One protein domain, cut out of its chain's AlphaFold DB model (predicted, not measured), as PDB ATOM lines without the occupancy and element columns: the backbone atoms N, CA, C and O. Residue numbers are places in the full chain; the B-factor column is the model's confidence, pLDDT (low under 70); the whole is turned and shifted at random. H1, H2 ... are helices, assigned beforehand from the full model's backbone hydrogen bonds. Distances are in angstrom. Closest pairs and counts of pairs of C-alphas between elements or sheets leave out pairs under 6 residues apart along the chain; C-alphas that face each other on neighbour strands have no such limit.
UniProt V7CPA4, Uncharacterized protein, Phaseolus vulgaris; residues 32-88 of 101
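Overview. This is residues 32 to 88 of the 101 residues of an uncharacterized protein of Phaseolus vulgaris (UniProt V7CPA4). One long helix, H2, makes the long axis; the short H1 packs slantwise on one side of its residues 63 to 70, and the small H3 sits past its last residue. Residues 48 to 59 make a wide loop from H1 to the start of H2. The printed part has 57 residues with three named helices, H1, H2, H3 in chain order, and no named strand: all helix. It is only just compact, close to loose, with a radius of gyration of the C-alphas of 12.1 A, and spans 35 by 22 by 15 A.

Along the chain. Find C-alpha 60 at (110.890, 129.275, 202.367); from there H2, residues 60 to 78, runs 26.1 A to C-alpha 78 at (110.298, 105.175, 192.389). H1 is residues 41 to 47, and H3 residues 82 to 86.

Arrangement. Look at Ser 45 and Val 70, the closest C-alphas of H1 and H2, 6.0 A apart: these helices touch, at a steep tilt of 39 degrees, the same way. H3 is close to H2 but not clearly touching, the closest C-alphas, of Lys 75 and Leu 85, being 7.5 A apart. H1 and H3 are apart. In H1, H2 and H3 every O i to N i+4 pair is within hydrogen-bond range.

Size, cuts and confidence. The C-alphas farthest apart, of Cys 54 and Leu 83, are 35.5 A apart. The printed part has no cut; the link from H1 to H2 is long. No printed residue has pLDDT under 70.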
ATOM      1  N   ARG A  32     113.416 108.184 202.888       92.75
ATOM      2  CA  ARG A  32     113.962 107.182 203.821       92.75
ATOM      3  C   ARG A  32     113.938 105.754 203.257       92.75
ATOM      4  O   ARG A  32     114.652 104.896 203.760       92.75
ATOM      5  N   PHE A  33     113.092 105.500 202.259       90.00
ATOM      6  CA  PHE A  33     112.924 104.185 201.637       90.00
ATOM      7  C   PHE A  33     113.928 103.921 200.506       90.00
ATOM      8  O   PHE A  33     113.963 102.813 199.973       90.00
ATOM      9  N   PHE A  34     114.763 104.903 200.152       89.88
ATOM     10  CA  PHE A  34     115.716 104.800 199.050       89.88
ATOM     11  C   PHE A  34     117.138 105.023 199.564       89.88
ATOM     12  O   PHE A  34     117.501 106.123 199.967       89.88
ATOM     13  N   LEU A  35     117.965 103.973 199.527       85.94
ATOM     14  CA  LEU A  35     119.329 103.983 200.084       85.94
ATOM     15  C   LEU A  35     120.218 105.093 199.502       85.94
ATOM     16  O   LEU A  35     121.105 105.608 200.179       85.94
ATOM     17  N   ASN A  36     119.981 105.475 198.248       89.50
ATOM     18  CA  ASN A  36     120.742 106.510 197.560       89.50
ATOM     19  C   ASN A  36     120.263 107.941 197.870       89.50
ATOM     20  O   ASN A  36     120.909 108.885 197.429       89.50
ATOM     21  N   LEU A  37     119.171 108.125 198.624       93.00
ATOM     22  CA  LEU A  37     118.633 109.439 198.982       93.00
ATOM     23  C   LEU A  37     118.773 109.686 200.488       93.00
ATOM     24  O   LEU A  37     118.055 109.116 201.305       93.00
ATOM     25  N   HIS A  38     119.690 110.573 200.875       92.62
ATOM     26  CA  HIS A  38     119.940 110.891 202.280       92.62
ATOM     27  C   HIS A  38     120.390 112.345 202.477       92.62
ATOM     28  O   HIS A  38     120.796 113.040 201.548       92.62
ATOM     29  N   GLY A  39     120.328 112.815 203.725       92.44
ATOM     30  CA  GLY A  39     120.698 114.183 204.093       92.44
ATOM     31  C   GLY A  39     119.543 115.186 204.023       92.44
ATOM     32  O   GLY A  39     118.372 114.827 204.186       92.44
ATOM     33  N   GLY A  40     119.898 116.466 203.901       91.69
ATOM     34  CA  GLY A  40     118.956 117.580 203.753       91.69
ATOM     35  C   GLY A  40     118.484 117.764 202.309       91.69
ATOM     36  O   GLY A  40     118.952 117.068 201.409       91.69
ATOM     37  N   LEU A  41     117.577 118.721 202.099       92.31
ATOM     38  CA  LEU A  41     116.946 118.970 200.799       92.31
ATOM     39  C   LEU A  41     117.969 119.206 199.673       92.31
ATOM     40  O   LEU A  41     117.812 118.637 198.598       92.31
ATOM     41  N   ASP A  42     119.040 119.960 199.943       90.88
ATOM     42  CA  ASP A  42     120.100 120.237 198.963       90.88
ATOM     43  C   ASP A  42     120.796 118.957 198.478       90.88
ATOM     44  O   ASP A  42     120.843 118.696 197.278       90.88
ATOM     45  N   LYS A  43     121.252 118.105 199.408       92.56
ATOM     46  CA  LYS A  43     121.935 116.837 199.088       92.56
ATOM     47  C   LYS A  43     121.034 115.861 198.335       92.56
ATOM     48  O   LYS A  43     121.474 115.185 197.407       92.56
ATOM     49  N   VAL A  44     119.766 115.783 198.737       94.88
ATOM     50  CA  VAL A  44     118.773 114.942 198.058       94.88
ATOM     51  C   VAL A  44     118.542 115.444 196.637       94.88
ATOM     52  O   VAL A  44     118.486 114.644 195.707       94.88
ATOM     53  N   SER A  45     118.432 116.757 196.458       93.81
ATOM     54  CA  SER A  45     118.227 117.357 195.146       93.81
ATOM     55  C   SER A  45     119.415 117.124 194.209       93.81
ATOM     56  O   SER A  45     119.214 116.740 193.057       93.81
ATOM     57  N   GLU A  46     120.642 117.273 194.712       93.19
ATOM     58  CA  GLU A  46     121.872 116.951 193.979       93.19
ATOM     59  C   GLU A  46     121.910 115.470 193.569       93.19
ATOM     60  O   GLU A  46     122.130 115.153 192.401       93.19
ATOM     61  N   SER A  47     121.581 114.561 194.494       94.38
ATOM     62  CA  SER A  47     121.521 113.109 194.235       94.38
ATOM     63  C   SER A  47     120.488 112.731 193.163       94.38
ATOM     64  O   SER A  47     120.603 111.691 192.518       94.38
ATOM     65  N   LEU A  48     119.472 113.575 192.967       94.62
ATOM     66  CA  LEU A  48     118.434 113.429 191.947       94.62
ATOM     67  C   LEU A  48     118.775 114.136 190.621       94.62
ATOM     68  O   LEU A  48     117.962 114.105 189.689       94.62
ATOM     69  N   GLY A  49     119.958 114.755 190.524       93.81
ATOM     70  CA  GLY A  49     120.435 115.473 189.342       93.81
ATOM     71  C   GLY A  49     119.684 116.778 189.070       93.81
ATOM     72  O   GLY A  49     119.547 117.175 187.915       93.81
ATOM     73  N   LEU A  50     119.125 117.406 190.105       92.25
ATOM     74  CA  LEU A  50     118.440 118.693 190.000       92.25
ATOM     75  C   LEU A  50     119.437 119.825 190.287       92.25
ATOM     76  O   LEU A  50     120.045 119.852 191.358       92.25
ATOM     77  N   ASP A  51     119.567 120.770 189.357       85.75
ATOM     78  CA  ASP A  51     120.412 121.952 189.533       85.75
ATOM     79  C   ASP A  51     119.680 123.035 190.337       85.75
ATOM     80  O   ASP A  51     118.719 123.644 189.868       85.75
ATOM     81  N   ASN A  52     120.163 123.278 191.555       81.25
ATOM     82  CA  ASN A  52     119.711 124.371 192.415       81.25
ATOM     83  C   ASN A  52     120.837 125.366 192.727       81.25
ATOM     84  O   ASN A  52     120.736 126.113 193.700       81.25
ATOM     85  N   SER A  53     121.925 125.365 191.957       74.25
ATOM     86  CA  SER A  53     123.141 126.133 192.260       74.25
ATOM     87  C   SER A  53     122.910 127.648 192.360       74.25
ATOM     88  O   SER A  53     123.559 128.318 193.157       74.25
ATOM     89  N   CYS A  54     121.946 128.191 191.611       74.12
ATOM     90  CA  CYS A  54     121.595 129.617 191.629       74.12
ATOM     91  C   CYS A  54     120.508 129.989 192.653       74.12
ATOM     92  O   CYS A  54     119.972 131.098 192.617       74.12
ATOM     93  N   ARG A  55     120.116 129.063 193.528       80.81
ATOM     94  CA  ARG A  55     119.005 129.264 194.454       80.81
ATOM     95  C   ARG A  55     119.454 129.940 195.747       80.81
ATOM     96  O   ARG A  55     120.459 129.569 196.342       80.81
ATOM     97  N   ASN A  56     118.608 130.826 196.267       80.50
ATOM     98  CA  ASN A  56     118.723 131.316 197.639       80.50
ATOM     99  C   ASN A  56     118.233 130.240 198.625       80.50
ATOM    100  O   ASN A  56     117.048 130.204 198.973       80.50
ATOM    101  N   SER A  57     119.123 129.335 199.045       77.75
ATOM    102  CA  SER A  57     118.829 128.371 200.117       77.75
ATOM    103  C   SER A  57     118.422 129.085 201.411       77.75
ATOM    104  O   SER A  57     118.847 130.211 201.673       77.75
ATOM    105  N   HIS A  58     117.600 128.418 202.228       83.56
ATOM    106  CA  HIS A  58     117.051 128.939 203.489       83.56
ATOM    107  C   HIS A  58     115.999 130.048 203.332       83.56
ATOM    108  O   HIS A  58     115.620 130.693 204.311       83.56
ATOM    109  N   HIS A  59     115.481 130.249 202.118       92.31
ATOM    110  CA  HIS A  59     114.274 131.030 201.880       92.31
ATOM    111  C   HIS A  59     113.092 130.095 201.607       92.31
ATOM    112  O   HIS A  59     113.116 129.326 200.646       92.31
ATOM    113  N   ALA A  60     112.023 130.206 202.403       92.50
ATOM    114  CA  ALA A  60     110.890 129.275 202.367       92.50
ATOM    115  C   ALA A  60     110.277 129.098 200.963       92.50
ATOM    116  O   ALA A  60     109.946 127.980 200.574       92.50
ATOM    117  N   GLY A  61     110.184 130.173 200.170       91.62
ATOM    118  CA  GLY A  61     109.713 130.097 198.783       91.62
ATOM    119  C   GLY A  61     110.616 129.233 197.895       91.62
ATOM    120  O   GLY A  61     110.149 128.298 197.249       91.62
ATOM    121  N   CYS A  62     111.925 129.484 197.918       90.69
ATOM    122  CA  CYS A  62     112.916 128.717 197.163       90.69
ATOM    123  C   CYS A  62     112.995 127.252 197.625       90.69
ATOM    124  O   CYS A  62     113.150 126.346 196.805       90.69
ATOM    125  N   ASP A  63     112.864 127.003 198.927       93.69
ATOM    126  CA  ASP A  63     112.823 125.657 199.506       93.69
ATOM    127  C   ASP A  63     111.554 124.892 199.132       93.69
ATOM    128  O   ASP A  63     111.627 123.702 198.814       93.69
ATOM    129  N   SER A  64     110.408 125.569 199.054       94.88
ATOM    130  CA  SER A  64     109.157 124.948 198.610       94.88
ATOM    131  C   SER A  64     109.214 124.490 197.146       94.88
ATOM    132  O   SER A  64     108.782 123.378 196.837       94.88
ATOM    133  N   LEU A  65     109.828 125.282 196.254       94.25
ATOM    134  CA  LEU A  65     109.987 124.923 194.841       94.25
ATOM    135  C   LEU A  65     110.876 123.684 194.669       94.25
ATOM    136  O   LEU A  65     110.533 122.764 193.927       94.25
ATOM    137  N   VAL A  66     111.994 123.623 195.393       94.56
ATOM    138  CA  VAL A  66     112.878 122.448 195.349       94.56
ATOM    139  C   VAL A  66     112.203 121.229 195.956       94.56
ATOM    140  O   VAL A  66     112.307 120.142 195.396       94.56
ATOM    141  N   THR A  67     111.446 121.399 197.041       96.69
ATOM    142  CA  THR A  67     110.646 120.311 197.623       96.69
ATOM    143  C   THR A  67     109.677 119.729 196.591       96.69
ATOM    144  O   THR A  67     109.594 118.509 196.457       96.69
ATOM    145  N   LEU A  68     109.008 120.578 195.801       96.56
ATOM    146  CA  LEU A  68     108.126 120.141 194.715       96.56
ATOM    147  C   LEU A  68     108.885 119.387 193.611       96.56
ATOM    148  O   LEU A  68     108.437 118.325 193.176       96.56
ATOM    149  N   HIS A  69     110.035 119.898 193.162       96.19
ATOM    150  CA  HIS A  69     110.849 119.225 192.143       96.19
ATOM    151  C   HIS A  69     111.357 117.860 192.617       96.19
ATOM    152  O   HIS A  69     111.239 116.871 191.889       96.19
ATOM    153  N   VAL A  70     111.856 117.787 193.853       96.94
ATOM    154  CA  VAL A  70     112.293 116.540 194.491       96.94
ATOM    155  C   VAL A  70     111.129 115.555 194.584       96.94
ATOM    156  O   VAL A  70     111.275 114.409 194.164       96.94
ATOM    157  N   PHE A  71     109.957 115.995 195.055       97.19
ATOM    158  CA  PHE A  71     108.762 115.151 195.121       97.19
ATOM    159  C   PHE A  71     108.381 114.585 193.749       97.19
ATOM    160  O   PHE A  71     108.207 113.376 193.614       97.19
ATOM    161  N   ASN A  72     108.303 115.430 192.715       96.44
ATOM    162  CA  ASN A  72     107.941 114.997 191.363       96.44
ATOM    163  C   ASN A  72     108.951 114.000 190.783       96.44
ATOM    164  O   ASN A  72     108.560 113.012 190.154       96.44
ATOM    165  N   LYS A  73     110.250 114.222 191.017       96.38
ATOM    166  CA  LYS A  73     111.307 113.304 190.585       96.38
ATOM    167  C   LYS A  73     111.206 111.961 191.309       96.38
ATOM    168  O   LYS A  73     111.233 110.929 190.646       96.38
ATOM    169  N   ILE A  74     111.010 111.965 192.630       95.44
ATOM    170  CA  ILE A  74     110.815 110.742 193.421       95.44
ATOM    171  C   ILE A  74     109.568 109.988 192.951       95.44
ATOM    172  O   ILE A  74     109.647 108.791 192.684       95.44
ATOM    173  N   LYS A  75     108.438 110.692 192.795       95.06
ATOM    174  CA  LYS A  75     107.180 110.125 192.291       95.06
ATOM    175  C   LYS A  75     107.388 109.426 190.948       95.06
ATOM    176  O   LYS A  75     106.896 108.324 190.763       95.06
ATOM    177  N   THR A  76     108.132 110.047 190.036       94.69
ATOM    178  CA  THR A  76     108.362 109.511 188.686       94.69
ATOM    179  C   THR A  76     109.320 108.319 188.677       94.69
ATOM    180  O   THR A  76     109.107 107.373 187.926       94.69
ATOM    181  N   LEU A  77     110.389 108.362 189.479       93.69
ATOM    182  CA  LEU A  77     111.443 107.343 189.455       93.69
ATOM    183  C   LEU A  77     111.100 106.089 190.262       93.69
ATOM    184  O   LEU A  77     111.487 104.996 189.860       93.69
ATOM    185  N   TYR A  78     110.415 106.245 191.397       91.69
ATOM    186  CA  TYR A  78     110.298 105.175 192.389       91.69
ATOM    187  C   TYR A  78     108.874 104.666 192.622       91.69
ATOM    188  O   TYR A  78     108.705 103.608 193.227       91.69
ATOM    189  N   PHE A  79     107.849 105.385 192.161       92.94
ATOM    190  CA  PHE A  79     106.455 104.977 192.330       92.94
ATOM    191  C   PHE A  79     105.823 104.658 190.974       92.94
ATOM    192  O   PHE A  79     105.593 105.538 190.151       92.94
ATOM    193  N   HIS A  80     105.517 103.381 190.748       90.62
ATOM    194  CA  HIS A  80     104.933 102.904 189.488       90.62
ATOM    195  C   HIS A  80     103.399 102.910 189.488       90.62
ATOM    196  O   HIS A  80     102.783 102.860 188.425       90.62
ATOM    197  N   THR A  81     102.774 102.990 190.667       93.31
ATOM    198  CA  THR A  81     101.321 103.093 190.814       93.31
ATOM    199  C   THR A  81     100.951 104.187 191.808       93.31
ATOM    200  O   THR A  81     101.682 104.468 192.760       93.31
ATOM    201  N   GLU A  82      99.779 104.798 191.620       90.00
ATOM    202  CA  GLU A  82      99.258 105.763 192.592       90.00
ATOM    203  C   GLU A  82      98.959 105.076 193.935       90.00
ATOM    204  O   GLU A  82      99.160 105.683 194.979       90.00
ATOM    205  N   LEU A  83      98.561 103.797 193.932       93.19
ATOM    206  CA  LEU A  83      98.295 103.042 195.159       93.19
ATOM    207  C   LEU A  83      99.542 102.909 196.043       93.19
ATOM    208  O   LEU A  83      99.433 103.016 197.262       93.19
ATOM    209  N   ASP A  84     100.721 102.709 195.450       92.38
ATOM    210  CA  ASP A  84     101.970 102.620 196.209       92.38
ATOM    211  C   ASP A  84     102.335 103.951 196.863       92.38
ATOM    212  O   ASP A  84     102.711 103.972 198.032       92.38
ATOM    213  N   LEU A  85     102.145 105.066 196.155       94.81
ATOM    214  CA  LEU A  85     102.359 106.397 196.719       94.81
ATOM    215  C   LEU A  85     101.377 106.688 197.865       94.81
ATOM    216  O   LEU A  85     101.781 107.214 198.900       94.81
ATOM    217  N   GLN A  86     100.105 106.301 197.717       95.50
ATOM    218  CA  GLN A  86      99.064 106.531 198.728       95.50
ATOM    219  C   GLN A  86      99.364 105.851 200.076       95.50
ATOM    220  O   GLN A  86      98.893 106.332 201.102       95.50
ATOM    221  N   LYS A  87     100.199 104.798 200.118       93.69
ATOM    222  CA  LYS A  87     100.657 104.172 201.381       93.69
ATOM    223  C   LYS A  87     101.445 105.134 202.278       93.69
ATOM    224  O   LYS A  87     101.543 104.905 203.478       93.69
ATOM    225  N   HIS A  88     101.991 106.200 201.700       94.94
ATOM    226  CA  HIS A  88     102.767 107.223 202.396       94.94
ATOM    227  C   HIS A  88     101.958 108.493 202.700       94.94
ATOM    228  O   HIS A  88     102.486 109.440 203.286       94.94
TER     229      HIS A  88